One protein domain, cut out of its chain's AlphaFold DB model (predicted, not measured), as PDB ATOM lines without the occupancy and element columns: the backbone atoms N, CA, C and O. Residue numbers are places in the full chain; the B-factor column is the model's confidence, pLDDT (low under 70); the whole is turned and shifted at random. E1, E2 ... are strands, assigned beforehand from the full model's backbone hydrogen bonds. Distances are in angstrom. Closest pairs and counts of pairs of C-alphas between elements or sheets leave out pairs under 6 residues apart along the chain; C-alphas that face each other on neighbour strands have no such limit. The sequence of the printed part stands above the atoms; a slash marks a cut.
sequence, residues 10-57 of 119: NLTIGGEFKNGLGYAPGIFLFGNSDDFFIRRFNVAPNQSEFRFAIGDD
ATOM      1  N   ASN A  10      56.750 -68.733  77.174       80.31
ATOM      2  CA  ASN A  10      57.378 -69.690  76.267       80.31
ATOM      3  C   ASN A  10      58.823 -69.291  75.949       80.31
ATOM      4  O   ASN A  10      59.089 -68.176  75.501       80.31
ATOM      5  N   LEU A  11      59.743 -70.243  76.089       82.12
ATOM      6  CA  LEU A  11      61.092 -70.150  75.543       82.12
ATOM      7  C   LEU A  11      61.087 -70.649  74.094       82.12
ATOM      8  O   LEU A  11      61.043 -71.852  73.844       82.12
ATOM      9  N   THR A  12      61.134 -69.732  73.130       71.81
ATOM     10  CA  THR A  12      61.357 -70.077  71.719       71.81
ATOM     11  C   THR A  12      62.843 -69.947  71.407       71.81
ATOM     12  O   THR A  12      63.387 -68.845  71.435       71.81
ATOM     13  N   ILE A  13      63.505 -71.068  71.122       75.50
ATOM     14  CA  ILE A  13      64.926 -71.086  70.757       75.50
ATOM     15  C   ILE A  13      65.047 -71.383  69.262       75.50
ATOM     16  O   ILE A  13      64.672 -72.457  68.798       75.50
ATOM     17  N   GLY A  14      65.560 -70.383  68.536       67.81
ATOM     18  CA  GLY A  14      65.692 -70.315  67.076       67.81
ATOM     19  C   GLY A  14      64.394 -70.006  66.309       67.81
ATOM     20  O   GLY A  14      63.368 -69.699  66.905       67.81
ATOM     21  N   GLY A  15      64.464 -69.994  64.970       64.44
ATOM     22  CA  GLY A  15      63.356 -69.596  64.080       64.44
ATOM     23  C   GLY A  15      62.484 -70.751  63.558       64.44
ATOM     24  O   GLY A  15      62.771 -71.922  63.771       64.44
ATOM     25  N   GLU A  16      61.414 -70.444  62.819       60.28
ATOM     26  CA  GLU A  16      60.626 -71.468  62.115       60.28
ATOM     27  C   GLU A  16      61.423 -71.990  60.904       60.28
ATOM     28  O   GLU A  16      61.635 -71.267  59.930       60.28
ATOM     29  N   PHE A  17      61.880 -73.244  60.941       59.78
ATOM     30  CA  PHE A  17      62.563 -73.862  59.799       59.78
ATOM     31  C   PHE A  17      61.531 -74.235  58.733       59.78
ATOM     32  O   PHE A  17      60.997 -75.345  58.715       59.78
ATOM     33  N   LYS A  18      61.232 -73.286  57.840       54.97
ATOM     34  CA  LYS A  18      60.364 -73.527  56.687       54.97
ATOM     35  C   LYS A  18      61.132 -74.310  55.618       54.97
ATOM     36  O   LYS A  18      62.033 -73.782  54.981       54.97
ATOM     37  N   ASN A  19      60.719 -75.561  55.403       57.19
ATOM     38  CA  ASN A  19      60.947 -76.340  54.177       57.19
ATOM     39  C   ASN A  19      62.394 -76.769  53.823       57.19
ATOM     40  O   ASN A  19      62.664 -77.042  52.657       57.19
ATOM     41  N   GLY A  20      63.308 -76.901  54.793       62.59
ATOM     42  CA  GLY A  20      64.643 -77.491  54.581       62.59
ATOM     43  C   GLY A  20      64.799 -78.888  55.201       62.59
ATOM     44  O   GLY A  20      64.293 -79.134  56.302       62.59
ATOM     45  N   LEU A  21      65.510 -79.794  54.514       66.00
ATOM     46  CA  LEU A  21      66.067 -81.011  55.126       66.00
ATOM     47  C   LEU A  21      67.174 -80.610  56.111       66.00
ATOM     48  O   LEU A  21      67.923 -79.674  55.835       66.00
ATOM     49  N   GLY A  22      67.298 -81.318  57.235       71.31
ATOM     50  CA  GLY A  22      68.373 -81.078  58.203       71.31
ATOM     51  C   GLY A  22      67.913 -80.618  59.587       71.31
ATOM     52  O   GLY A  22      66.767 -80.826  60.000       71.31
ATOM     53  N   TYR A  23      68.857 -80.046  60.338       70.00
ATOM     54  CA  TYR A  23      68.657 -79.631  61.725       70.00
ATOM     55  C   TYR A  23      67.778 -78.391  61.811       70.00
ATOM     56  O   TYR A  23      68.142 -77.350  61.279       70.00
ATOM     57  N   ALA A  24      66.650 -78.511  62.510       72.81
ATOM     58  CA  ALA A  24      65.867 -77.372  62.969       72.81
ATOM     59  C   ALA A  24      66.601 -76.696  64.149       72.81
ATOM     60  O   ALA A  24      67.623 -77.220  64.615       72.81
ATOM     61  N   PRO A  25      66.120 -75.561  64.682       77.38
ATOM     62  CA  PRO A  25      66.777 -74.971  65.822       77.38
ATOM     63  C   PRO A  25      66.494 -75.824  67.058       77.38
ATOM     64  O   PRO A  25      65.570 -76.644  67.102       77.38
ATOM     65  N   GLY A  26      67.319 -75.630  68.070       79.06
ATOM     66  CA  GLY A  26      67.236 -76.395  69.292       79.06
ATOM     67  C   GLY A  26      67.998 -75.725  70.409       79.06
ATOM     68  O   GLY A  26      68.655 -74.703  70.215       79.06
ATOM     69  N   ILE A  27      67.900 -76.330  71.580       86.31
ATOM     70  CA  ILE A  27      68.730 -75.983  72.726       86.31
ATOM     71  C   ILE A  27      70.082 -76.653  72.505       86.31
ATOM     72  O   ILE A  27      70.117 -77.869  72.330       86.31
ATOM     73  N   PHE A  28      71.160 -75.871  72.517       78.75
ATOM     74  CA  PHE A  28      72.540 -76.355  72.470       78.75
ATOM     75  C   PHE A  28      73.278 -75.854  73.707       78.75
ATOM     76  O   PHE A  28      73.235 -74.663  74.019       78.75
ATOM     77  N   LEU A  29      73.948 -76.766  74.400       82.06
ATOM     78  CA  LEU A  29      74.875 -76.469  75.480       82.06
ATOM     79  C   LEU A  29      76.262 -76.908  75.001       82.06
ATOM     80  O   LEU A  29      76.520 -78.099  74.873       82.06
ATOM     81  N   PHE A  30      77.110 -75.929  74.684       69.69
ATOM     82  CA  PHE A  30      78.465 -76.158  74.174       69.69
ATOM     83  C   PHE A  30      79.450 -76.380  75.330       69.69
ATOM     84  O   PHE A  30      79.453 -75.602  76.290       69.69
ATOM     85  N   GLY A  31      80.331 -77.376  75.219       64.88
ATOM     86  CA  GLY A  31      81.384 -77.639  76.203       64.88
ATOM     87  C   GLY A  31      82.133 -78.944  75.930       64.88
ATOM     88  O   GLY A  31      81.663 -79.761  75.163       64.88
ATOM     89  N   ASN A  32      83.323 -79.106  76.526       67.44
ATOM     90  CA  ASN A  32      84.064 -80.377  76.691       67.44
ATOM     91  C   ASN A  32      84.192 -81.358  75.499       67.44
ATOM     92  O   ASN A  32      84.443 -82.527  75.756       67.44
ATOM     93  N   SER A  33      84.119 -80.891  74.247       76.88
ATOM     94  CA  SER A  33      84.069 -81.693  73.001       76.88
ATOM     95  C   SER A  33      82.730 -82.389  72.736       76.88
ATOM     96  O   SER A  33      82.359 -82.522  71.576       76.88
ATOM     97  N   ASP A  34      81.970 -82.707  73.781       75.75
ATOM     98  CA  ASP A  34      80.685 -83.398  73.675       75.75
ATOM     99  C   ASP A  34      79.520 -82.396  73.619       75.75
ATOM    100  O   ASP A  34      79.279 -81.624  74.553       75.75
ATOM    101  N   ASP A  35      78.740 -82.421  72.538       78.88
ATOM    102  CA  ASP A  35      77.570 -81.549  72.410       78.88
ATOM    103  C   ASP A  35      76.357 -82.119  73.176       78.88
ATOM    104  O   ASP A  35      75.861 -83.209  72.874       78.88
ATOM    105  N   PHE A  36      75.773 -81.334  74.094       87.06
ATOM    106  CA  PHE A  36      74.404 -81.573  74.569       87.06
ATOM    107  C   PHE A  36      73.419 -80.771  73.718       87.06
ATOM    108  O   PHE A  36      73.468 -79.535  73.684       87.06
ATOM    109  N   PHE A  37      72.466 -81.451  73.075       85.88
ATOM    110  CA  PHE A  37      71.406 -80.765  72.345       85.88
ATOM    111  C   PHE A  37      70.038 -81.435  72.419       85.88
ATOM    112  O   PHE A  37      69.895 -82.656  72.483       85.88
ATOM    113  N   ILE A  38      69.013 -80.591  72.292       89.06
ATOM    114  CA  ILE A  38      67.623 -80.989  72.079       89.06
ATOM    115  C   ILE A  38      67.098 -80.247  70.858       89.06
ATOM    116  O   ILE A  38      67.015 -79.018  70.872       89.06
ATOM    117  N   ARG A  39      66.740 -80.974  69.795       86.44
ATOM    118  CA  ARG A  39      66.310 -80.357  68.530       86.44
ATOM    119  C   ARG A  39      65.371 -81.231  67.722       86.44
ATOM    120  O   ARG A  39      65.373 -82.451  67.839       86.44
ATOM    121  N   ARG A  40      64.619 -80.600  66.823       86.81
ATOM    122  CA  ARG A  40      63.931 -81.307  65.741       86.81
ATOM    123  C   ARG A  40      64.894 -81.542  64.570       86.81
ATOM    124  O   ARG A  40      65.727 -80.691  64.262       86.81
ATOM    125  N   PHE A  41      64.753 -82.669  63.881       85.62
ATOM    126  CA  PHE A  41      65.427 -82.947  62.614       85.62
ATOM    127  C   PHE A  41      64.418 -83.381  61.557       85.62
ATOM    128  O   PHE A  41      63.617 -84.280  61.803       85.62
ATOM    129  N   ASN A  42      64.448 -82.759  60.381       86.19
ATOM    130  CA  ASN A  42      63.583 -83.146  59.267       86.19
ATOM    131  C   ASN A  42      64.307 -84.175  58.395       86.19
ATOM    132  O   ASN A  42      65.180 -83.804  57.607       86.19
ATOM    133  N   VAL A  43      63.940 -85.453  58.538       88.56
ATOM    134  CA  VAL A  43      64.506 -86.554  57.737       88.56
ATOM    135  C   VAL A  43      63.978 -86.561  56.300       88.56
ATOM    136  O   VAL A  43      64.698 -86.949  55.386       88.56
ATOM    137  N   ALA A  44      62.737 -86.111  56.092       86.44
ATOM    138  CA  ALA A  44      62.076 -86.026  54.790       86.44
ATOM    139  C   ALA A  44      60.906 -85.017  54.846       86.44
ATOM    140  O   ALA A  44      60.548 -84.552  55.936       86.44
ATOM    141  N   PRO A  45      60.267 -84.667  53.712       86.31
ATOM    142  CA  PRO A  45      59.051 -83.854  53.724       86.31
ATOM    143  C   PRO A  45      57.979 -84.449  54.647       86.31
ATOM    144  O   PRO A  45      57.669 -85.634  54.557       86.31
ATOM    145  N   ASN A  46      57.418 -83.626  55.540       80.44
ATOM    146  CA  ASN A  46      56.446 -84.029  56.571       80.44
ATOM    147  C   ASN A  46      56.906 -85.168  57.504       80.44
ATOM    148  O   ASN A  46      56.080 -85.767  58.189       80.44
ATOM    149  N   GLN A  47      58.208 -85.451  57.570       85.94
ATOM    150  CA  GLN A  47      58.780 -86.429  58.489       85.94
ATOM    151  C   GLN A  47      59.820 -85.749  59.366       85.94
ATOM    152  O   GLN A  47      60.748 -85.086  58.892       85.94
ATOM    153  N   SER A  48      59.645 -85.865  60.676       87.38
ATOM    154  CA  SER A  48      60.485 -85.171  61.641       87.38
ATOM    155  C   SER A  48      60.743 -86.026  62.861       87.38
ATOM    156  O   SER A  48      59.852 -86.719  63.339       87.38
ATOM    157  N   GLU A  49      61.954 -85.916  63.375       90.50
ATOM    158  CA  GLU A  49      62.401 -86.566  64.594       90.50
ATOM    159  C   GLU A  49      62.621 -85.516  65.674       90.50
ATOM    160  O   GLU A  49      63.143 -84.432  65.406       90.50
ATOM    161  N   PHE A  50      62.270 -85.859  66.907       90.31
ATOM    162  CA  PHE A  50      62.851 -85.223  68.077       90.31
ATOM    163  C   PHE A  50      64.183 -85.915  68.371       90.31
ATOM    164  O   PHE A  50      64.224 -87.134  68.515       90.31
ATOM    165  N   ARG A  51      65.270 -85.147  68.448       87.75
ATOM    166  CA  ARG A  51      66.606 -85.646  68.761       87.75
ATOM    167  C   ARG A  51      67.090 -85.048  70.070       87.75
ATOM    168  O   ARG A  51      67.048 -83.833  70.259       87.75
ATOM    169  N   PHE A  52      67.588 -85.933  70.919       90.44
ATOM    170  CA  PHE A  52      68.281 -85.637  72.159       90.44
ATOM    171  C   PHE A  52      69.651 -86.310  72.074       90.44
ATOM    172  O   PHE A  52      69.709 -87.507  71.799       90.44
ATOM    173  N   ALA A  53      70.727 -85.554  72.264       86.38
ATOM    174  CA  ALA A  53      72.087 -86.083  72.276       86.38
ATOM    175  C   ALA A  53      72.916 -85.403  73.365       86.38
ATOM    176  O   ALA A  53      72.575 -84.309  73.818       86.38
ATOM    177  N   ILE A  54      73.964 -86.097  73.789       86.38
ATOM    178  CA  ILE A  54      74.780 -85.801  74.976       86.38
ATOM    179  C   ILE A  54      76.253 -86.176  74.744       86.38
ATOM    180  O   ILE A  54      76.946 -86.505  75.698       86.38
ATOM    181  N   GLY A  55      76.653 -86.238  73.479       79.06
ATOM    182  CA  GLY A  55      77.837 -86.940  73.011       79.06
ATOM    183  C   GLY A  55      78.006 -86.772  71.509       79.06
ATOM    184  O   GLY A  55      77.004 -86.655  70.787       79.06
ATOM    185  N   ASP A  56      79.250 -86.709  71.051       75.94
ATOM    186  CA  ASP A  56      79.596 -86.540  69.639       75.94
ATOM    187  C   ASP A  56      80.095 -87.840  68.981       75.94
ATOM    188  O   ASP A  56      80.175 -87.901  67.746       75.94
ATOM    189  N   ASP A  57      80.331 -88.894  69.772       78.06
ATOM    190  CA  ASP A  57      80.853 -90.173  69.304       78.06
ATOM    191  C   ASP A  57      79.956 -91.395  69.620       78.06
ATOM    192  O   ASP A  57      78.867 -91.306  70.192       78.06
TER     193      ASP A  57
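What this domain is: This is residues 10 to 57 of the 119 residues of an uncharacterized protein of Pedobacter sp. G11 (UniProt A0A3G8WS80). Three strands lie side by side in a single curved, twisted sheet, with no helix over either face; the sheet folds back and forth through two hairpins. Before it, residues 10 to 21 make a long stretch with no named element, looping on E1's side of the sheet. The printed part has 48 residues, with no named helix and three named strands, E1, E2 and E3, which is also their order across the antiparallel sheet; the class is all strand. The whole is flat and only just loose, close to compact, with a radius of gyration of the C-alphas of 11.7 A and spans of 34 by 27 by 13 A.

How they stand to each other: E1, residues 22 to 29, and E2, residues 36 to 44, form a hairpin with a short link and run antiparallel at 173 degrees. The facing C-alphas of Gly 26 and Arg 39 are 4.1 A apart; N 24 and O 40 are within hydrogen-bond range at 2.9 A. E1 bends by 71 degrees at residue 25, and E2 by 53 degrees at residue 39. E2 and E3, residues 47 to 54, form a hairpin with a tight link, antiparallel at 158 degrees; N 41 and O 49 are 2.8 A apart, within hydrogen-bond range. E1, E2 and E3 make a meander, each strand the antiparallel neighbour of the one before; E1 and E3 are edge strands.

Where its parts are: E1 begins at C-alpha 22, (68.373, -81.078, 58.203), and is 19.0 A long. E2, the longest strand by residues, measures 23.7 A and E3 23.0 A, ending at C-alpha 54, (74.780, -85.801, 74.976).

The domain as a whole: The C-alphas of Asn 32 and Asn 46, the two farthest apart, are 34.4 A apart. The printed part has no cut and no long link between strands. Its mean pLDDT is 77.9; residues 14 to 21 and 30 to 32 are under 70.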